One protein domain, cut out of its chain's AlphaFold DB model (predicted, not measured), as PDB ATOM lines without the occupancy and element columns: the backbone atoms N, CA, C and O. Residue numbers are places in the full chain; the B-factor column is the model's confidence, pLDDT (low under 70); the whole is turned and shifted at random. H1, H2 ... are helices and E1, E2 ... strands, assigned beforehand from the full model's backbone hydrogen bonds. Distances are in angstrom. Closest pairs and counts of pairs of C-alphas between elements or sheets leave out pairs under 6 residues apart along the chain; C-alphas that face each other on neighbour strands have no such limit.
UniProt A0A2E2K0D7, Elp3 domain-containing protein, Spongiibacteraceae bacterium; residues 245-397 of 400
ATOM      1  N   LEU A 245     -45.883  30.232  19.096       98.06
ATOM      2  CA  LEU A 245     -47.051  29.804  19.865       98.06
ATOM      3  C   LEU A 245     -47.103  28.276  20.009       98.06
ATOM      4  O   LEU A 245     -47.331  27.772  21.110       98.06
ATOM      5  N   ARG A 246     -46.826  27.527  18.931       97.19
ATOM      6  CA  ARG A 246     -46.748  26.052  18.976       97.19
ATOM      7  C   ARG A 246     -45.663  25.573  19.935       97.19
ATOM      8  O   ARG A 246     -45.917  24.676  20.738       97.19
ATOM      9  N   ALA A 247     -44.479  26.187  19.888       96.75
ATOM     10  CA  ALA A 247     -43.385  25.862  20.799       96.75
ATOM     11  C   ALA A 247     -43.770  26.119  22.268       96.75
ATOM     12  O   ALA A 247     -43.519  25.272  23.127       96.75
ATOM     13  N   CYS A 248     -44.443  27.241  22.549       97.12
ATOM     14  CA  CYS A 248     -44.939  27.577  23.886       97.12
ATOM     15  C   CYS A 248     -45.965  26.562  24.402       97.12
ATOM     16  O   CYS A 248     -45.833  26.081  25.526       97.12
ATOM     17  N   LEU A 249     -46.952  26.192  23.581       96.69
ATOM     18  CA  LEU A 249     -47.962  25.191  23.942       96.69
ATOM     19  C   LEU A 249     -47.329  23.839  24.266       96.69
ATOM     20  O   LEU A 249     -47.682  23.216  25.265       96.69
ATOM     21  N   GLN A 250     -46.363  23.401  23.455       94.50
ATOM     22  CA  GLN A 250     -45.682  22.130  23.676       94.50
ATOM     23  C   GLN A 250     -44.833  22.149  24.956       94.50
ATOM     24  O   GLN A 250     -44.851  21.181  25.712       94.50
ATOM     25  N   ALA A 251     -44.112  23.242  25.220       94.00
ATOM     26  CA  ALA A 251     -43.277  23.383  26.413       94.00
ATOM     27  C   ALA A 251     -44.085  23.514  27.714       94.00
ATOM     28  O   ALA A 251     -43.606  23.119  28.774       94.00
ATOM     29  N   HIS A 252     -45.304  24.056  27.644       91.62
ATOM     30  CA  HIS A 252     -46.187  24.252  28.796       91.62
ATOM     31  C   HIS A 252     -47.332  23.230  28.873       91.62
ATOM     32  O   HIS A 252     -48.234  23.406  29.690       91.62
ATOM     33  N   ARG A 253     -47.295  22.152  28.078       90.81
ATOM     34  CA  ARG A 253     -48.362  21.139  28.006       90.81
ATOM     35  C   ARG A 253     -48.765  20.596  29.378       90.81
ATOM     36  O   ARG A 253     -49.951  20.554  29.690       90.81
ATOM     37  N   ASP A 254     -47.788  20.246  30.209       89.19
ATOM     38  CA  ASP A 254     -48.035  19.673  31.540       89.19
ATOM     39  C   ASP A 254     -48.648  20.691  32.520       89.19
ATOM     40  O   ASP A 254     -49.347  20.316  33.459       89.19
ATOM     41  N   ASN A 255     -48.442  21.989  32.270       87.38
ATOM     42  CA  ASN A 255     -48.995  23.090  33.062       87.38
ATOM     43  C   ASN A 255     -50.380  23.543  32.563       87.38
ATOM     44  O   ASN A 255     -50.976  24.451  33.143       87.38
ATOM     45  N   LEU A 256     -50.895  22.937  31.488       90.81
ATOM     46  CA  LEU A 256     -52.158  23.290  30.839       90.81
ATOM     47  C   LEU A 256     -53.090  22.066  30.705       90.81
ATOM     48  O   LEU A 256     -53.594  21.804  29.615       90.81
ATOM     49  N   PRO A 257     -53.368  21.307  31.788       86.19
ATOM     50  CA  PRO A 257     -54.066  20.017  31.703       86.19
ATOM     51  C   PRO A 257     -55.514  20.114  31.200       86.19
ATOM     52  O   PRO A 257     -56.061  19.140  30.693       86.19
ATOM     53  N   GLU A 258     -56.147  21.280  31.343       87.44
ATOM     54  CA  GLU A 258     -57.519  21.538  30.889       87.44
ATOM     55  C   GLU A 258     -57.599  22.115  29.469       87.44
ATOM     56  O   GLU A 258     -58.698  22.370  28.974       87.44
ATOM     57  N   LEU A 259     -56.457  22.391  28.835       91.69
ATOM     58  CA  LEU A 259     -56.402  22.951  27.493       91.69
ATOM     59  C   LEU A 259     -56.024  21.857  26.500       91.69
ATOM     60  O   LEU A 259     -54.909  21.335  26.533       91.69
ATOM     61  N   ASP A 260     -56.928  21.555  25.571       92.12
ATOM     62  CA  ASP A 260     -56.574  20.734  24.418       92.12
ATOM     63  C   ASP A 260     -55.697  21.551  23.460       92.12
ATOM     64  O   ASP A 260     -56.184  22.311  22.628       92.12
ATOM     65  N   ILE A 261     -54.378  21.399  23.591       92.31
ATOM     66  CA  ILE A 261     -53.398  22.106  22.758       92.31
ATOM     67  C   ILE A 261     -53.417  21.668  21.282       92.31
ATOM     68  O   ILE A 261     -52.773  22.317  20.456       92.31
ATOM     69  N   SER A 262     -54.090  20.559  20.948       91.81
ATOM     70  CA  SER A 262     -54.243  20.090  19.565       91.81
ATOM     71  C   SER A 262     -55.415  20.767  18.846       91.81
ATOM     72  O   SER A 262     -55.393  20.882  17.619       91.81
ATOM     73  N   ASP A 263     -56.381  21.299  19.600       95.25
ATOM     74  CA  ASP A 263     -57.485  22.099  19.084       95.25
ATOM     75  C   ASP A 263     -57.121  23.595  19.109       95.25
ATOM     76  O   ASP A 263     -57.153  24.279  20.136       95.25
ATOM     77  N   ARG A 264     -56.793  24.130  17.930       96.31
ATOM     78  CA  ARG A 264     -56.431  25.544  17.737       96.31
ATOM     79  C   ARG A 264     -57.552  26.517  18.140       96.31
ATOM     80  O   ARG A 264     -57.240  27.628  18.569       96.31
ATOM     81  N   MET A 265     -58.827  26.126  18.049       95.25
ATOM     82  CA  MET A 265     -59.940  26.971  18.500       95.25
ATOM     83  C   MET A 265     -60.067  26.957  20.023       95.25
ATOM     84  O   MET A 265     -60.274  28.015  20.618       95.25
ATOM     85  N   ALA A 266     -59.854  25.805  20.666       93.69
ATOM     86  CA  ALA A 266     -59.776  25.737  22.126       93.69
ATOM     87  C   ALA A 266     -58.625  26.604  22.663       93.69
ATOM     88  O   ALA A 266     -58.801  27.323  23.649       93.69
ATOM     89  N   VAL A 267     -57.473  26.599  21.980       95.81
ATOM     90  CA  VAL A 267     -56.347  27.505  22.267       95.81
ATOM     91  C   VAL A 267     -56.758  28.972  22.139       95.81
ATOM     92  O   VAL A 267     -56.446  29.753  23.034       95.81
ATOM     93  N   TYR A 268     -57.479  29.353  21.083       95.12
ATOM     94  CA  TYR A 268     -57.953  30.729  20.900       95.12
ATOM     95  C   TYR A 268     -58.915  31.186  22.007       95.12
ATOM     96  O   TYR A 268     -58.748  32.273  22.572       95.12
ATOM     97  N   GLU A 269     -59.893  30.351  22.367       91.88
ATOM     98  CA  GLU A 269     -60.883  30.672  23.403       91.88
ATOM     99  C   GLU A 269     -60.284  30.685  24.815       91.88
ATOM    100  O   GLU A 269     -60.697  31.483  25.655       91.88
ATOM    101  N   GLN A 270     -59.287  29.837  25.081       93.06
ATOM    102  CA  GLN A 270     -58.660  29.691  26.398       93.06
ATOM    103  C   GLN A 270     -57.234  30.263  26.461       93.06
ATOM    104  O   GLN A 270     -56.473  29.934  27.375       93.06
ATOM    105  N   ARG A 271     -56.866  31.149  25.527       94.62
ATOM    106  CA  ARG A 271     -55.524  31.755  25.407       94.62
ATOM    107  C   ARG A 271     -55.007  32.379  26.702       94.62
ATOM    108  O   ARG A 271     -53.808  32.333  26.979       94.62
ATOM    109  N   SER A 272     -55.905  32.898  27.537       94.25
ATOM    110  CA  SER A 272     -55.583  33.483  28.839       94.25
ATOM    111  C   SER A 272     -54.909  32.471  29.783       94.25
ATOM    112  O   SER A 272     -54.030  32.851  30.551       94.25
ATOM    113  N   LYS A 273     -55.231  31.167  29.690       94.06
ATOM    114  CA  LYS A 273     -54.555  30.111  30.472       94.06
ATOM    115  C   LYS A 273     -53.078  29.995  30.095       94.06
ATOM    116  O   LYS A 273     -52.221  29.970  30.977       94.06
ATOM    117  N   LEU A 274     -52.776  29.977  28.794       95.62
ATOM    118  CA  LEU A 274     -51.396  29.955  28.306       95.62
ATOM    119  C   LEU A 274     -50.649  31.236  28.697       95.62
ATOM    120  O   LEU A 274     -49.523  31.147  29.179       95.62
ATOM    121  N   TYR A 275     -51.278  32.407  28.552       96.06
ATOM    122  CA  TYR A 275     -50.691  33.687  28.965       96.06
ATOM    123  C   TYR A 275     -50.219  33.660  30.424       96.06
ATOM    124  O   TYR A 275     -49.064  33.958  30.723       96.06
ATOM    125  N   LEU A 276     -51.101  33.233  31.332       94.50
ATOM    126  CA  LEU A 276     -50.784  33.133  32.754       94.50
ATOM    127  C   LEU A 276     -49.691  32.089  33.019       94.50
ATOM    128  O   LEU A 276     -48.790  32.356  33.809       94.50
ATOM    129  N   ALA A 277     -49.717  30.939  32.340       94.19
ATOM    130  CA  ALA A 277     -48.685  29.909  32.487       94.19
ATOM    131  C   ALA A 277     -47.289  30.398  32.055       94.19
ATOM    132  O   ALA A 277     -46.295  30.072  32.707       94.19
ATOM    133  N   LEU A 278     -47.204  31.209  30.993       95.38
ATOM    134  CA  LEU A 278     -45.952  31.842  30.562       95.38
ATOM    135  C   LEU A 278     -45.436  32.824  31.627       95.38
ATOM    136  O   LEU A 278     -44.262  32.801  32.000       95.38
ATOM    137  N   LEU A 279     -46.326  33.646  32.188       94.81
ATOM    138  CA  LEU A 279     -45.964  34.635  33.205       94.81
ATOM    139  C   LEU A 279     -45.659  34.044  34.589       94.81
ATOM    140  O   LEU A 279     -44.980  34.689  35.385       94.81
ATOM    141  N   GLN A 280     -46.114  32.825  34.882       93.56
ATOM    142  CA  GLN A 280     -45.744  32.096  36.101       93.56
ATOM    143  C   GLN A 280     -44.288  31.614  36.081       93.56
ATOM    144  O   GLN A 280     -43.689  31.435  37.139       93.56
ATOM    145  N   SER A 281     -43.703  31.407  34.897       91.88
ATOM    146  CA  SER A 281     -42.336  30.893  34.732       91.88
ATOM    147  C   SER A 281     -41.496  31.758  33.781       91.88
ATOM    148  O   SER A 281     -40.894  31.231  32.841       91.88
ATOM    149  N   PRO A 282     -41.361  33.076  34.033       92.50
ATOM    150  CA  PRO A 282     -40.858  34.032  33.044       92.50
ATOM    151  C   PRO A 282     -39.433  33.708  32.570       92.50
ATOM    152  O   PRO A 282     -39.118  33.841  31.394       92.50
ATOM    153  N   GLN A 283     -38.560  33.211  33.450       93.75
ATOM    154  CA  GLN A 283     -37.195  32.825  33.066       93.75
ATOM    155  C   GLN A 283     -37.161  31.626  32.106       93.75
ATOM    156  O   GLN A 283     -36.337  31.583  31.195       93.75
ATOM    157  N   ALA A 284     -38.025  30.630  32.310       95.19
ATOM    158  CA  ALA A 284     -38.113  29.480  31.417       95.19
ATOM    159  C   ALA A 284     -38.780  29.872  30.095       95.19
ATOM    160  O   ALA A 284     -38.254  29.539  29.035       95.19
ATOM    161  N   SER A 285     -39.867  30.644  30.165       96.25
ATOM    162  CA  SER A 285     -40.599  31.108  28.990       96.25
ATOM    163  C   SER A 285     -39.726  31.976  28.089       96.25
ATOM    164  O   SER A 285     -39.597  31.656  26.918       96.25
ATOM    165  N   TYR A 286     -39.011  32.979  28.605       98.00
ATOM    166  CA  TYR A 286     -38.143  33.798  27.746       98.00
ATOM    167  C   TYR A 286     -36.939  33.047  27.175       98.00
ATOM    168  O   TYR A 286     -36.551  33.332  26.050       98.00
ATOM    169  N   ARG A 287     -36.389  32.041  27.872       97.88
ATOM    170  CA  ARG A 287     -35.362  31.164  27.273       97.88
ATOM    171  C   ARG A 287     -35.907  30.374  26.085       97.88
ATOM    172  O   ARG A 287     -35.199  30.183  25.102       97.88
ATOM    173  N   LEU A 288     -37.152  29.906  26.177       97.88
ATOM    174  CA  LEU A 288     -37.831  29.255  25.062       97.88
ATOM    175  C   LEU A 288     -38.080  30.240  23.916       97.88
ATOM    176  O   LEU A 288     -37.779  29.900  22.774       97.88
ATOM    177  N   LEU A 289     -38.601  31.434  24.222       98.31
ATOM    178  CA  LEU A 289     -38.893  32.459  23.218       98.31
ATOM    179  C   LEU A 289     -37.626  32.867  22.460       98.31
ATOM    180  O   LEU A 289     -37.618  32.859  21.234       98.31
ATOM    181  N   GLU A 290     -36.541  33.138  23.188       98.44
ATOM    182  CA  GLU A 290     -35.241  33.488  22.618       98.44
ATOM    183  C   GLU A 290     -34.694  32.377  21.726       98.44
ATOM    184  O   GLU A 290     -34.348  32.631  20.575       98.44
ATOM    185  N   LYS A 291     -34.680  31.130  22.218       98.00
ATOM    186  CA  LYS A 291     -34.213  29.981  21.438       98.00
ATOM    187  C   LYS A 291     -35.016  29.807  20.148       98.00
ATOM    188  O   LYS A 291     -34.427  29.561  19.101       98.00
ATOM    189  N   ALA A 292     -36.342  29.892  20.230       97.81
ATOM    190  CA  ALA A 292     -37.218  29.687  19.085       97.81
ATOM    191  C   ALA A 292     -37.064  30.798  18.037       97.81
ATOM    192  O   ALA A 292     -36.979  30.495  16.852       97.81
ATOM    193  N   LEU A 293     -36.982  32.063  18.460       97.94
ATOM    194  CA  LEU A 293     -36.817  33.197  17.548       97.94
ATOM    195  C   LEU A 293     -35.420  33.260  16.928       97.94
ATOM    196  O   LEU A 293     -35.314  33.508  15.731       97.94
ATOM    197  N   CYS A 294     -34.361  33.005  17.702       97.56
ATOM    198  CA  CYS A 294     -33.003  32.961  17.155       97.56
ATOM    199  C   CYS A 294     -32.841  31.787  16.184       97.56
ATOM    200  O   CYS A 294     -32.335  31.988  15.090       97.56
ATOM    201  N   GLY A 295     -33.335  30.593  16.538       96.94
ATOM    202  CA  GLY A 295     -33.287  29.434  15.642       96.94
ATOM    203  C   GLY A 295     -34.082  29.660  14.356       96.94
ATOM    204  O   GLY A 295     -33.608  29.334  13.274       96.94
ATOM    205  N   TRP A 296     -35.252  30.296  14.449       96.56
ATOM    206  CA  TRP A 296     -35.996  30.718  13.263       96.56
ATOM    207  C   TRP A 296     -35.201  31.728  12.414       96.56
ATOM    208  O   TRP A 296     -35.138  31.581  11.198       96.56
ATOM    209  N   ALA A 297     -34.555  32.724  13.029       96.50
ATOM    210  CA  ALA A 297     -33.743  33.694  12.298       96.50
ATOM    211  C   ALA A 297     -32.539  33.033  11.592       96.50
ATOM    212  O   ALA A 297     -32.241  33.362  10.445       96.50
ATOM    213  N   GLU A 298     -31.890  32.059  12.234       96.38
ATOM    214  CA  GLU A 298     -30.824  31.248  11.631       96.38
ATOM    215  C   GLU A 298     -31.337  30.456  10.414       96.38
ATOM    216  O   GLU A 298     -30.697  30.444   9.362       96.38
ATOM    217  N   GLU A 299     -32.513  29.827  10.524       95.81
ATOM    218  CA  GLU A 299     -33.140  29.058   9.437       95.81
ATOM    219  C   GLU A 299     -33.520  29.927   8.227       95.81
ATOM    220  O   GLU A 299     -33.398  29.479   7.085       95.81
ATOM    221  N   GLU A 300     -33.947  31.172   8.455       95.44
ATOM    222  CA  GLU A 300     -34.225  32.148   7.389       95.44
ATOM    223  C   GLU A 300     -32.943  32.795   6.820       95.44
ATOM    224  O   GLU A 300     -33.011  33.543   5.842       95.44
ATOM    225  N   GLY A 301     -31.770  32.496   7.390       96.12
ATOM    226  CA  GLY A 301     -30.469  32.943   6.892       96.12
ATOM    227  C   GLY A 301     -30.037  34.339   7.350       96.12
ATOM    228  O   GLY A 301     -29.218  34.962   6.671       96.12
ATOM    229  N   TYR A 302     -30.569  34.842   8.469       97.00
ATOM    230  CA  TYR A 302     -30.061  36.068   9.092       97.00
ATOM    231  C   TYR A 302     -28.682  35.830   9.725       97.00
ATOM    232  O   TYR A 302     -28.379  34.734  10.196       97.00
ATOM    233  N   ASP A 303     -27.834  36.860   9.715       97.38
ATOM    234  CA  ASP A 303     -26.461  36.771  10.213       97.38
ATOM    235  C   ASP A 303     -26.361  36.859  11.747       97.38
ATOM    236  O   ASP A 303     -27.307  37.226  12.451       97.38
ATOM    237  N   ASP A 304     -25.176  36.535  12.274       97.75
ATOM    238  CA  ASP A 304     -24.899  36.564  13.715       97.75
ATOM    239  C   ASP A 304     -25.146  37.953  14.328       97.75
ATOM    240  O   ASP A 304     -25.616  38.052  15.462       97.75
ATOM    241  N   ALA A 305     -24.888  39.024  13.568       97.31
ATOM    242  CA  ALA A 305     -25.112  40.396  14.011       97.31
ATOM    243  C   ALA A 305     -26.609  40.692  14.196       97.31
ATOM    244  O   ALA A 305     -27.010  41.303  15.187       97.31
ATOM    245  N   PHE A 306     -27.466  40.248  13.276       98.00
ATOM    246  CA  PHE A 306     -28.913  40.350  13.435       98.00
ATOM    247  C   PHE A 306     -29.409  39.547  14.642       98.00
ATOM    248  O   PHE A 306     -30.233  40.040  15.412       98.00
ATOM    249  N   ILE A 307     -28.887  38.334  14.836       98.12
ATOM    250  CA  ILE A 307     -29.262  37.465  15.959       98.12
ATOM    251  C   ILE A 307     -28.844  38.084  17.301       98.12
ATOM    252  O   ILE A 307     -29.607  38.035  18.266       98.12
ATOM    253  N   GLU A 308     -27.669  38.709  17.379       97.62
ATOM    254  CA  GLU A 308     -27.229  39.460  18.560       97.62
ATOM    255  C   GLU A 308     -28.187  40.615  18.884       97.62
ATOM    256  O   GLU A 308     -28.685  40.712  20.008       97.62
ATOM    257  N   ARG A 309     -28.545  41.423  17.879       98.50
ATOM    258  CA  ARG A 309     -29.526  42.514  18.025       98.50
ATOM    259  C   ARG A 309     -30.882  41.993  18.493       98.50
ATOM    260  O   ARG A 309     -31.485  42.562  19.402       98.50
ATOM    261  N   LEU A 310     -31.342  40.880  17.924       98.44
ATOM    262  CA  LEU A 310     -32.584  40.222  18.316       98.44
ATOM    263  C   LEU A 310     -32.561  39.805  19.797       98.44
ATOM    264  O   LEU A 310     -33.531  40.053  20.514       98.44
ATOM    265  N   ARG A 311     -31.445  39.246  20.292       98.50
ATOM    266  CA  ARG A 311     -31.273  38.908  21.717       98.50
ATOM    267  C   ARG A 311     -31.349  40.138  22.619       98.50
ATOM    268  O   ARG A 311     -32.003  40.067  23.660       98.50
ATOM    269  N   CYS A 312     -30.752  41.265  22.224       98.31
ATOM    270  CA  CYS A 312     -30.856  42.522  22.975       98.31
ATOM    271  C   CYS A 312     -32.317  42.965  23.134       98.31
ATOM    272  O   CYS A 312     -32.762  43.282  24.240       98.31
ATOM    273  N   VAL A 313     -33.097  42.931  22.049       98.50
ATOM    274  CA  VAL A 313     -34.508  43.342  22.090       98.50
ATOM    275  C   VAL A 313     -35.357  42.375  22.924       98.50
ATOM    276  O   VAL A 313     -36.158  42.821  23.746       98.50
ATOM    277  N   ILE A 314     -35.138  41.062  22.798       98.56
ATOM    278  CA  ILE A 314     -35.845  40.046  23.600       98.56
ATOM    279  C   ILE A 314     -35.530  40.207  25.094       98.56
ATOM    280  O   ILE A 314     -36.422  40.077  25.938       98.56
ATOM    281  N   ALA A 315     -34.277  40.516  25.439       97.81
ATOM    282  CA  ALA A 315     -33.884  40.792  26.816       97.81
ATOM    283  C   ALA A 315     -34.628  42.009  27.384       97.81
ATOM    284  O   ALA A 315     -35.051  41.980  28.539       97.81
ATOM    285  N   LEU A 316     -34.842  43.047  26.572       97.31
ATOM    286  CA  LEU A 316     -35.583  44.238  26.972       97.31
ATOM    287  C   LEU A 316     -37.084  43.951  27.160       97.31
ATOM    288  O   LEU A 316     -37.660  44.328  28.184       97.31
ATOM    289  N   ASP A 317     -37.698  43.212  26.230       97.94
ATOM    290  CA  ASP A 317     -39.084  42.739  26.353       97.94
ATOM    291  C   ASP A 317     -39.287  41.925  27.637       97.94
ATOM    292  O   ASP A 317     -40.220  42.176  28.398       97.94
ATOM    293  N   LYS A 318     -38.364  41.008  27.950       97.38
ATOM    294  CA  LYS A 318     -38.385  40.218  29.192       97.38
ATOM    295  C   LYS A 318     -38.446  41.079  30.444       97.38
ATOM    296  O   LYS A 318     -39.121  40.723  31.415       97.38
ATOM    297  N   THR A 319     -37.704  42.179  30.468       95.50
ATOM    298  CA  THR A 319     -37.652  43.034  31.653       95.50
ATOM    299  C   THR A 319     -38.886  43.923  31.772       95.50
ATOM    300  O   THR A 319     -39.337  44.173  32.890       95.50
ATOM    301  N   LEU A 320     -39.463  44.341  30.644       96.12
ATOM    302  CA  LEU A 320     -40.668  45.172  30.585       96.12
ATOM    303  C   LEU A 320     -41.977  44.366  30.582       96.12
ATOM    304  O   LEU A 320     -43.046  44.957  30.739       96.12
ATOM    305  N   SER A 321     -41.909  43.042  30.440       95.81
ATOM    306  CA  SER A 321     -43.067  42.150  30.464       95.81
ATOM    307  C   SER A 321     -43.931  42.356  31.713       95.81
ATOM    308  O   SER A 321     -43.387  42.507  32.817       95.81
ATOM    309  N   PRO A 322     -45.271  42.275  31.587       95.44
ATOM    310  CA  PRO A 322     -46.173  42.192  32.728       95.44
ATOM    311  C   PRO A 322     -45.769  41.074  33.692       95.44
ATOM    312  O   PRO A 322     -45.183  40.068  33.284       95.44
ATOM    313  N   ARG A 323     -46.074  41.247  34.984       93.69
ATOM    314  CA  ARG A 323     -45.700  40.289  36.037       93.69
ATOM    315  C   ARG A 323     -46.863  39.933  36.950       93.69
ATOM    316  O   ARG A 323     -47.730  40.758  37.238       93.69
ATOM    317  N   ILE A 324     -46.828  38.697  37.434       92.81
ATOM    318  CA  ILE A 324     -47.699  38.206  38.502       92.81
ATOM    319  C   ILE A 324     -47.191  38.720  39.854       92.81
ATOM    320  O   ILE A 324     -45.987  38.897  40.051       92.81
ATOM    321  N   GLY A 325     -48.114  38.913  40.796       90.62
ATOM    322  CA  GLY A 325     -47.811  39.287  42.176       90.62
ATOM    323  C   GLY A 325     -47.826  40.794  42.411       90.62
ATOM    324  O   GLY A 325     -48.437  41.551  41.660       90.62
ATOM    325  N   SER A 326     -47.190  41.239  43.494       91.81
ATOM    326  CA  SER A 326     -47.196  42.646  43.894       91.81
ATOM    327  C   SER A 326     -46.311  43.521  43.007       91.81
ATOM    328  O   SER A 326     -45.415  43.042  42.312       91.81
ATOM    329  N   LYS A 327     -46.537  44.835  43.092       94.75
ATOM    330  CA  LYS A 327     -45.647  45.852  42.533       94.75
ATOM    331  C   LYS A 327     -44.203  45.615  42.983       94.75
ATOM    332  O   LYS A 327     -43.951  45.383  44.167       94.75
ATOM    333  N   GLN A 328     -43.269  45.704  42.043       93.44
ATOM    334  CA  GLN A 328     -41.838  45.496  42.269       93.44
ATOM    335  C   GLN A 328     -41.027  46.580  41.568       93.44
ATOM    336  O   GLN A 328     -41.413  47.070  40.507       93.44
ATOM    337  N   THR A 329     -39.879  46.909  42.151       95.62
ATOM    338  CA  THR A 329     -38.888  47.805  41.560       95.62
ATOM    339  C   THR A 329     -37.533  47.121  41.645       95.62
ATOM    340  O   THR A 329     -37.134  46.694  42.728       95.62
ATOM    341  N   ALA A 330     -36.855  46.967  40.512       93.00
ATOM    342  CA  ALA A 330     -35.585  46.261  40.443       93.00
ATOM    343  C   ALA A 330     -34.663  46.883  39.398       93.00
ATOM    344  O   ALA A 330     -35.100  47.318  38.332       93.00
ATOM    345  N   TRP A 331     -33.373  46.873  39.711       94.12
ATOM    346  CA  TRP A 331     -32.335  47.177  38.745       94.12
ATOM    347  C   TRP A 331     -32.072  45.966  37.858       94.12
ATOM    348  O   TRP A 331     -31.932  44.849  38.360       94.12
ATOM    349  N   GLN A 332     -31.960  46.208  36.559       94.88
ATOM    350  CA  GLN A 332     -31.535  45.226  35.576       94.88
ATOM    351  C   GLN A 332     -30.284  45.731  34.867       94.88
ATOM    352  O   GLN A 332     -30.253  46.872  34.413       94.88
ATOM    353  N   HIS A 333     -29.294  44.850  34.770       95.31
ATOM    354  CA  HIS A 333     -28.066  45.082  34.028       95.31
ATOM    355  C   HIS A 333     -28.208  44.633  32.572       95.31
ATOM    356  O   HIS A 333     -28.787  43.569  32.312       95.31
ATOM    357  N   PHE A 334     -27.662  45.427  31.658       96.31
ATOM    358  CA  PHE A 334     -27.579  45.143  30.233       96.31
ATOM    359  C   PHE A 334     -26.168  45.410  29.710       96.31
ATOM    360  O   PHE A 334     -25.553  46.430  30.022       96.31
ATOM    361  N   GLU A 335     -25.711  44.518  28.836       95.75
ATOM    362  CA  GLU A 335     -24.456  44.632  28.080       95.75
ATOM    363  C   GLU A 335     -24.616  45.529  26.830       95.75
ATOM    364  O   GLU A 335     -23.929  45.342  25.835       95.75
ATOM    365  N   PHE A 336     -25.611  46.422  26.842       95.81
ATOM    366  CA  PHE A 336     -25.944  47.364  25.770       95.81
ATOM    367  C   PHE A 336     -26.710  48.574  26.346       95.81
ATOM    368  O   PHE A 336     -27.261  48.498  27.451       95.81
ATOM    369  N   ASP A 337     -26.816  49.680  25.598       95.81
ATOM    370  CA  ASP A 337     -27.650  50.838  25.969       95.81
ATOM    371  C   ASP A 337     -29.152  50.535  25.790       95.81
ATOM    372  O   ASP A 337     -29.790  50.833  24.775       95.81
ATOM    373  N   ALA A 338     -29.741  49.918  26.814       95.94
ATOM    374  CA  ALA A 338     -31.152  49.550  26.840       95.94
ATOM    375  C   ALA A 338     -32.105  50.757  26.756       95.94
ATOM    376  O   ALA A 338     -33.192  50.654  26.183       95.94
ATOM    377  N   GLY A 339     -31.717  51.905  27.313       94.75
ATOM    378  CA  GLY A 339     -32.501  53.134  27.325       94.75
ATOM    379  C   GLY A 339     -32.616  53.762  25.939       94.75
ATOM    380  O   GLY A 339     -33.720  54.120  25.520       94.75
ATOM    381  N   GLN A 340     -31.504  53.868  25.207       94.94
ATOM    382  CA  GLN A 340     -31.513  54.375  23.834       94.94
ATOM    383  C   GLN A 340     -32.213  53.395  22.882       94.94
ATOM    384  O   GLN A 340     -33.001  53.844  22.046       94.94
ATOM    385  N   LEU A 341     -32.021  52.080  23.057       97.06
ATOM    386  CA  LEU A 341     -32.752  51.055  22.306       97.06
ATOM    387  C   LEU A 341     -34.270  51.184  22.508       97.06
ATOM    388  O   LEU A 341     -35.018  51.254  21.532       97.06
ATOM    389  N   LEU A 342     -34.728  51.269  23.765       95.81
ATOM    390  CA  LEU A 342     -36.147  51.446  24.085       95.81
ATOM    391  C   LEU A 342     -36.705  52.715  23.443       95.81
ATOM    392  O   LEU A 342     -37.768  52.681  22.831       95.81
ATOM    393  N   LYS A 343     -35.979  53.831  23.567       93.94
ATOM    394  CA  LYS A 343     -36.394  55.127  23.026       93.94
ATOM    395  C   LYS A 343     -36.547  55.091  21.504       93.94
ATOM    396  O   LYS A 343     -37.528  55.631  21.001       93.94
ATOM    397  N   ALA A 344     -35.598  54.486  20.788       94.88
ATOM    398  CA  ALA A 344     -35.658  54.360  19.333       94.88
ATOM    399  C   ALA A 344     -36.864  53.513  18.907       94.88
ATOM    400  O   ALA A 344     -37.697  53.967  18.123       94.88
ATOM    401  N   LEU A 345     -37.028  52.333  19.512       94.25
ATOM    402  CA  LEU A 345     -38.149  51.458  19.190       94.25
ATOM    403  C   LEU A 345     -39.493  52.088  19.579       94.25
ATOM    404  O   LEU A 345     -40.454  51.950  18.835       94.25
ATOM    405  N   ASP A 346     -39.623  52.801  20.699       90.44
ATOM    406  CA  ASP A 346     -40.866  53.520  21.040       90.44
ATOM    407  C   ASP A 346     -41.190  54.667  20.073       90.44
ATOM    408  O   ASP A 346     -42.365  54.982  19.881       90.44
ATOM    409  N   ALA A 347     -40.179  55.226  19.405       88.81
ATOM    410  CA  ALA A 347     -40.346  56.189  18.321       88.81
ATOM    411  C   ALA A 347     -40.657  55.543  16.953       88.81
ATOM    412  O   ALA A 347     -40.809  56.270  15.977       88.81
ATOM    413  N   MET A 348     -40.810  54.210  16.886       89.50
ATOM    414  CA  MET A 348     -40.957  53.437  15.641       89.50
ATOM    415  C   MET A 348     -39.741  53.552  14.699       89.50
ATOM    416  O   MET A 348     -39.898  53.467  13.486       89.50
ATOM    417  N   ASP A 349     -38.534  53.679  15.260       92.50
ATOM    418  CA  ASP A 349     -37.271  53.761  14.519       92.50
ATOM    419  C   ASP A 349     -36.284  52.654  14.938       92.50
ATOM    420  O   ASP A 349     -36.350  52.110  16.044       92.50
ATOM    421  N   LEU A 350     -35.334  52.327  14.054       95.88
ATOM    422  CA  LEU A 350     -34.180  51.494  14.406       95.88
ATOM    423  C   LEU A 350     -33.087  52.352  15.067       95.88
ATOM    424  O   LEU A 350     -32.829  53.466  14.605       95.88
ATOM    425  N   PRO A 351     -32.423  51.857  16.126       95.12
ATOM    426  CA  PRO A 351     -31.326  52.580  16.758       95.12
ATOM    427  C   PRO A 351     -30.039  52.520  15.919       95.12
ATOM    428  O   PRO A 351     -29.889  51.685  15.024       95.12
ATOM    429  N   ASP A 352     -29.073  53.365  16.277       95.56
ATOM    430  CA  ASP A 352     -27.680  53.213  15.850       95.56
ATOM    431  C   ASP A 352     -27.027  52.067  16.643       95.56
ATOM    432  O   ASP A 352     -26.602  52.246  17.785       95.56
ATOM    433  N   TRP A 353     -27.006  50.868  16.058       95.88
ATOM    434  CA  TRP A 353     -26.561  49.648  16.735       95.88
ATOM    435  C   TRP A 353     -25.105  49.681  17.202       95.88
ATOM    436  O   TRP A 353     -24.807  49.059  18.220       95.88
ATOM    437  N   ASP A 354     -24.229  50.420  16.523       93.50
ATOM    438  CA  ASP A 354     -22.822  50.521  16.922       93.50
ATOM    439  C   ASP A 354     -22.695  51.273  18.257       93.50
ATOM    440  O   ASP A 354     -21.903  50.894  19.114       93.50
ATOM    441  N   GLN A 355     -23.537  52.290  18.485       92.12
ATOM    442  CA  GLN A 355     -23.595  53.005  19.767       92.12
ATOM    443  C   GLN A 355     -24.251  52.175  20.873       92.12
ATOM    444  O   GLN A 355     -23.836  52.257  22.028       92.12
ATOM    445  N   ILE A 356     -25.278  51.390  20.525       94.19
ATOM    446  CA  ILE A 356     -26.012  50.561  21.486       94.19
ATOM    447  C   ILE A 356     -25.117  49.464  22.064       94.19
ATOM    448  O   ILE A 356     -25.147  49.242  23.273       94.19
ATOM    449  N   LEU A 357     -24.349  48.772  21.217       94.00
ATOM    450  CA  LEU A 357     -23.577  47.587  21.605       94.00
ATOM    451  C   LEU A 357     -22.234  47.914  22.287       94.00
ATOM    452  O   LEU A 357     -21.651  47.038  22.915       94.00
ATOM    453  N   ASP A 358     -21.750  49.158  22.204       88.44
ATOM    454  CA  ASP A 358     -20.479  49.594  22.820       88.44
ATOM    455  C   ASP A 358     -20.632  50.078  24.280       88.44
ATOM    456  O   ASP A 358     -19.686  50.557  24.905       88.44
ATOM    457  N   GLN A 359     -21.835  49.992  24.856       87.75
ATOM    458  CA  GLN A 359     -22.126  50.511  26.195       87.75
ATOM    459  C   GLN A 359     -22.705  49.448  27.117       87.75
ATOM    460  O   GLN A 359     -23.414  48.554  26.688       87.75
ATOM    461  N   GLN A 360     -22.476  49.594  28.420       92.44
ATOM    462  CA  GLN A 360     -23.182  48.821  29.440       92.44
ATOM    463  C   GLN A 360     -24.056  49.752  30.270       92.44
ATOM    464  O   GLN A 360     -23.607  50.818  30.710       92.44
ATOM    465  N   GLN A 361     -25.290  49.330  30.530       93.69
ATOM    466  CA  GLN A 361     -26.261  50.160  31.224       93.69
ATOM    467  C   GLN A 361     -27.044  49.366  32.264       93.69
ATOM    468  O   GLN A 361     -27.544  48.270  32.015       93.69
ATOM    469  N   ASP A 362     -27.219  49.981  33.428       93.31
ATOM    470  CA  ASP A 362     -28.177  49.544  34.424       93.31
ATOM    471  C   ASP A 362     -29.448  50.392  34.320       93.31
ATOM    472  O   ASP A 362     -29.400  51.626  34.347       93.31
ATOM    473  N   ILE A 363     -30.612  49.745  34.277       94.50
ATOM    474  CA  ILE A 363     -31.907  50.433  34.275       94.50
ATOM    475  C   ILE A 363     -32.765  49.994  35.457       94.50
ATOM    476  O   ILE A 363     -32.879  48.808  35.769       94.50
ATOM    477  N   MET A 364     -33.352  50.966  36.150       94.88
ATOM    478  CA  MET A 364     -34.298  50.728  37.230       94.88
ATOM    479  C   MET A 364     -35.685  50.604  36.625       94.88
ATOM    480  O   MET A 364     -36.188  51.563  36.037       94.88
ATOM    481  N   ILE A 365     -36.318  49.450  36.804       95.06
ATOM    482  CA  ILE A 365     -37.650  49.187  36.271       95.06
ATOM    483  C   ILE A 365     -38.632  48.989  37.411       95.06
ATOM    484  O   ILE A 365     -38.391  48.232  38.347       95.06
ATOM    485  N   GLU A 366     -39.771  49.659  37.293       95.69
ATOM    486  CA  GLU A 366     -40.950  49.423  38.106       95.69
ATOM    487  C   GLU A 366     -41.957  48.587  37.320       95.69
ATOM    488  O   GLU A 366     -42.467  49.023  36.290       95.69
ATOM    489  N   THR A 367     -42.280  47.402  37.824       93.19
ATOM    490  CA  THR A 367     -43.371  46.574  37.305       93.19
ATOM    491  C   THR A 367     -44.583  46.698  38.229       93.19
ATOM    492  O   THR A 367     -44.455  46.373  39.415       93.19
ATOM    493  N   PRO A 368     -45.760  47.121  37.726       92.00
ATOM    494  CA  PRO A 368     -46.971  47.268  38.539       92.00
ATOM    495  C   PRO A 368     -47.430  45.986  39.250       92.00
ATOM    496  O   PRO A 368     -48.022  46.074  40.324       92.00
ATOM    497  N   GLY A 369     -47.140  44.813  38.676       89.38
ATOM    498  CA  GLY A 369     -47.699  43.542  39.140       89.38
ATOM    499  C   GLY A 369     -49.196  43.426  38.824       89.38
ATOM    500  O   GLY A 369     -49.729  44.171  38.004       89.38
ATOM    501  N   GLY A 370     -49.890  42.504  39.487       87.88
ATOM    502  CA  GLY A 370     -51.347  42.366  39.425       87.88
ATOM    503  C   GLY A 370     -51.878  41.473  38.305       87.88
ATOM    504  O   GLY A 370     -53.094  41.285  38.218       87.88
ATOM    505  N   VAL A 371     -51.016  40.874  37.475       88.94
ATOM    506  CA  VAL A 371     -51.458  39.805  36.567       88.94
ATOM    507  C   VAL A 371     -51.835  38.564  37.387       88.94
ATOM    508  O   VAL A 371     -51.139  38.203  38.331       88.94
ATOM    509  N   GLY A 372     -52.952  37.926  37.045       84.50
ATOM    510  CA  GLY A 372     -53.589  36.847  37.805       84.50
ATOM    511  C   GLY A 372     -54.610  37.339  38.838       84.50
ATOM    512  O   GLY A 372     -55.602  36.649  39.077       84.50
ATOM    513  N   ASP A 373     -54.432  38.552  39.370       85.44
ATOM    514  CA  ASP A 373     -55.311  39.139  40.391       85.44
ATOM    515  C   ASP A 373     -56.290  40.155  39.787       85.44
ATOM    516  O   ASP A 373     -57.509  39.983  39.867       85.44
ATOM    517  N   VAL A 374     -55.743  41.197  39.156       82.62
ATOM    518  CA  VAL A 374     -56.466  42.330  38.556       82.62
ATOM    519  C   VAL A 374     -56.702  42.094  37.067       82.62
ATOM    520  O   VAL A 374     -57.801  42.329  36.575       82.62
ATOM    521  N   LEU A 375     -55.684  41.591  36.363       85.75
ATOM    522  CA  LEU A 375     -55.759  41.246  34.948       85.75
ATOM    523  C   LEU A 375     -55.567  39.740  34.782       85.75
ATOM    524  O   LEU A 375     -54.538  39.201  35.179       85.75
ATOM    525  N   LYS A 376     -56.550  39.050  34.205       87.94
ATOM    526  CA  LYS A 376     -56.541  37.579  34.060       87.94
ATOM    527  C   LYS A 376     -56.420  37.113  32.613       87.94
ATOM    528  O   LYS A 376     -56.590  35.933  32.335       87.94
ATOM    529  N   ASP A 377     -56.149  38.043  31.715       89.12
ATOM    530  CA  ASP A 377     -56.185  37.860  30.276       89.12
ATOM    531  C   ASP A 377     -55.139  38.785  29.622       89.12
ATOM    532  O   ASP A 377     -54.789  39.806  30.215       89.12
ATOM    533  N   PRO A 378     -54.567  38.414  28.463       87.00
ATOM    534  CA  PRO A 378     -53.629  39.264  27.731       87.00
ATOM    535  C   PRO A 378     -54.164  40.651  27.335       87.00
ATOM    536  O   PRO A 378     -53.346  41.565  27.182       87.00
ATOM    537  N   ASP A 379     -55.476  40.856  27.178       84.00
ATOM    538  CA  ASP A 379     -56.027  42.146  26.757       84.00
ATOM    539  C   ASP A 379     -55.889  43.169  27.899       84.00
ATOM    540  O   ASP A 379     -56.592  43.135  28.905       84.00
ATOM    541  N   GLY A 380     -54.942  44.098  27.753       77.00
ATOM    542  CA  GLY A 380     -54.564  45.049  28.807       77.00
ATOM    543  C   GLY A 380     -53.161  44.829  29.374       77.00
ATOM    544  O   GLY A 380     -52.756  45.556  30.284       77.00
ATOM    545  N   GLY A 381     -52.374  43.897  28.817       76.81
ATOM    546  CA  GLY A 381     -50.964  43.706  29.181       76.81
ATOM    547  C   GLY A 381     -50.145  45.004  29.120       76.81
ATOM    548  O   GLY A 381     -49.305  45.254  29.985       76.81
ATOM    549  N   SER A 382     -50.467  45.902  28.184       82.56
ATOM    550  CA  SER A 382     -49.848  47.232  28.065       82.56
ATOM    551  C   SER A 382     -49.996  48.115  29.305       82.56
ATOM    552  O   SER A 382     -49.120  48.938  29.580       82.56
ATOM    553  N   TRP A 383     -51.066  47.942  30.086       83.44
ATOM    554  CA  TRP A 383     -51.307  48.700  31.316       83.44
ATOM    555  C   TRP A 383     -50.434  48.221  32.476       83.44
ATOM    556  O   TRP A 383     -50.133  49.004  33.380       83.44
ATOM    557  N   LEU A 384     -50.013  46.955  32.439       88.56
ATOM    558  CA  LEU A 384     -49.214  46.308  33.480       88.56
ATOM    559  C   LEU A 384     -47.747  46.103  33.078       88.56
ATOM    560  O   LEU A 384     -47.004  45.439  33.804       88.56
ATOM    561  N   LYS A 385     -47.313  46.690  31.955       92.44
ATOM    562  CA  LYS A 385     -45.911  46.665  31.528       92.44
ATOM    563  C   LYS A 385     -44.999  47.380  32.529       92.44
ATOM    564  O   LYS A 385     -45.404  48.329  33.208       92.44
ATOM    565  N   GLY A 386     -43.744  46.951  32.571       92.94
ATOM    566  CA  GLY A 386     -42.678  47.633  33.288       92.94
ATOM    567  C   GLY A 386     -42.441  49.046  32.754       92.94
ATOM    568  O   GLY A 386     -42.582  49.316  31.559       92.94
ATOM    569  N   LYS A 387     -42.076  49.961  33.649       93.19
ATOM    570  CA  LYS A 387     -41.695  51.337  33.322       93.19
ATOM    571  C   LYS A 387     -40.272  51.591  33.786       93.19
ATOM    572  O   LYS A 387     -39.939  51.300  34.933       93.19
ATOM    573  N   VAL A 388     -39.454  52.158  32.906       93.00
ATOM    574  CA  VAL A 388     -38.117  52.630  33.269       93.00
ATOM    575  C   VAL A 388     -38.268  53.877  34.140       93.00
ATOM    576  O   VAL A 388     -38.913  54.842  33.736       93.00
ATOM    577  N   LEU A 389     -37.703  53.839  35.345       90.00
ATOM    578  CA  LEU A 389     -37.670  54.971  36.272       90.00
ATOM    579  C   LEU A 389     -36.370  55.766  36.138       90.00
ATOM    580  O   LEU A 389     -36.393  56.993  36.104       90.00
ATOM    581  N   HIS A 390     -35.243  55.055  36.059       87.69
ATOM    582  CA  HIS A 390     -33.901  55.628  35.998       87.69
ATOM    583  C   HIS A 390     -32.998  54.783  35.104       87.69
ATOM    584  O   HIS A 390     -33.150  53.563  35.043       87.69
ATOM    585  N   THR A 391     -32.032  55.434  34.464       85.31
ATOM    586  CA  THR A 391     -30.939  54.797  33.728       85.31
ATOM    587  C   THR A 391     -29.612  55.282  34.309       85.31
ATOM    588  O   THR A 391     -29.505  56.431  34.742       85.31
ATOM    589  N   ALA A 392     -28.620  54.399  34.376       79.44
ATOM    590  CA  ALA A 392     -27.273  54.717  34.832       79.44
ATOM    591  C   ALA A 392     -26.255  53.931  34.002       79.44
ATOM    592  O   ALA A 392     -26.461  52.749  33.725       79.44
ATOM    593  N   ILE A 393     -25.152  54.576  33.621       80.38
ATOM    594  CA  ILE A 393     -24.014  53.868  33.030       80.38
ATOM    595  C   ILE A 393     -23.400  53.014  34.142       80.38
ATOM    596  O   ILE A 393     -23.204  53.501  35.256       80.38
ATOM    597  N   THR A 394     -23.108  51.741  33.868       68.31
ATOM    598  CA  THR A 394     -22.685  50.771  34.900       68.31
ATOM    599  C   THR A 394     -21.452  51.239  35.695       68.31
ATOM    600  O   THR A 394     -21.311  50.925  36.875       68.31
ATOM    601  N   VAL A 395     -20.590  52.062  35.086       59.28
ATOM    602  CA  VAL A 395     -19.378  52.632  35.708       59.28
ATOM    603  C   VAL A 395     -19.692  53.656  36.819       59.28
ATOM    604  O   VAL A 395     -18.873  53.853  37.712       59.28
ATOM    605  N   ASP A 396     -20.889  54.258  36.828       55.12
ATOM    606  CA  ASP A 396     -21.291  55.292  37.796       55.12
ATOM    607  C   ASP A 396     -21.840  54.727  39.121       55.12
ATOM    608  O   ASP A 396     -22.147  55.478  40.053       55.12
ATOM    609  N   ARG A 397     -21.939  53.397  39.262       49.50
ATOM    610  CA  ARG A 397     -22.232  52.767  40.554       49.50
ATOM    611  C   ARG A 397     -20.969  52.632  41.397       49.50
ATOM    612  O   ARG A 397     -20.287  51.610  41.370       49.50
TER     613      ARG A 397
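Overview. This is residues 245 to 397 of the 400 residues of the protein "Elp3 domain-containing protein" of Spongiibacteraceae bacterium (UniProt A0A2E2K0D7). A long helical hairpin, H4 and H5, stands in the middle, with a group of three shorter helices on its H4 side and a small antiparallel sheet at the end of H5. H1 packs on H4, H3 leads into the foot of H4, and H2 lies farthest out; on the other side H6 stands over the sheet, with H7 beyond it, and residues 368 to 386 make a long loop that reaches from the sheet toward H3. The printed part has 153 residues with seven named helices and three named strands, in the order H1 H2 H3 H4 H5 E1 H6 H7 E2 E3, and its class is mixed, helices and strands. The sheet's order is E1 E2 E3, antiparallel throughout. The whole is compact, with a radius of gyration of the C-alphas of 17.0 A and spans of 49 by 41 by 25 A.

Along the chain. H1 is residues 245 to 251, from C-alpha 245 at (-47.051, 29.804, 19.865). H2 is residues 264 to 269 and H3 residues 271 to 280, 14.5 A long. H4, residues 282 to 299, is 25.3 A long and begins at C-alpha 282 at (-40.858, 34.032, 33.044). H5, residues 304 to 320, is 24.6 A long. E1 is residues 328 to 334, 18.7 A; H6 is residues 338 to 346, 12.0 A; H7 is residues 353 to 357. E2 is residues 361 to 367, 18.5 A, and E3 is residues 387 to 393, 17.9 A, ending at C-alpha 393 at (-24.014, 53.868, 33.030).

Arrangement. H4 and H5 form a helical hairpin: they touch at a shallow tilt of 24 degrees, opposite ways, the closest C-alphas being those of Cys 294 and Ile 307, 6.0 A apart. H1 touches H4 at residues 285 to 292 alone, at a steep tilt of 55 degrees, closest at the C-alphas of Cys 248 and Leu 288, 7.4 A. H3 is close to H1 but not clearly touching, with the C-alphas of Leu 249 and Leu 274 closest at 7.3 A. H2 and H3 meet only through their link. H5 only grazes the sheet, with its residues 312 to 320. E1 and E2 are antiparallel at 156 degrees, with N 330 and O 365 within hydrogen-bond range at 2.9 A. E2 and E3 are a hairpin, antiparallel at 163 degrees, with N 364 and O 390 at 2.8 A. H6 stands up from the sheet at a height of 11.6 A. H6 and H7 only just touch, with 3 pairs of C-alphas within 8 A, the closest being Leu 341 and Ile 356, 6.8 A. In H1 to H7 every O i to N i+4 pair is within hydrogen-bond range.

Size, cuts and confidence. The two C-alphas farthest apart are those of Asp 263 and Asp 396, 52.6 A. The printed part has no cut. The links H1 to H2 and E2 to E3 are long. The mean pLDDT of the printed part is 92.4, and residues 394 to 397 are under 70.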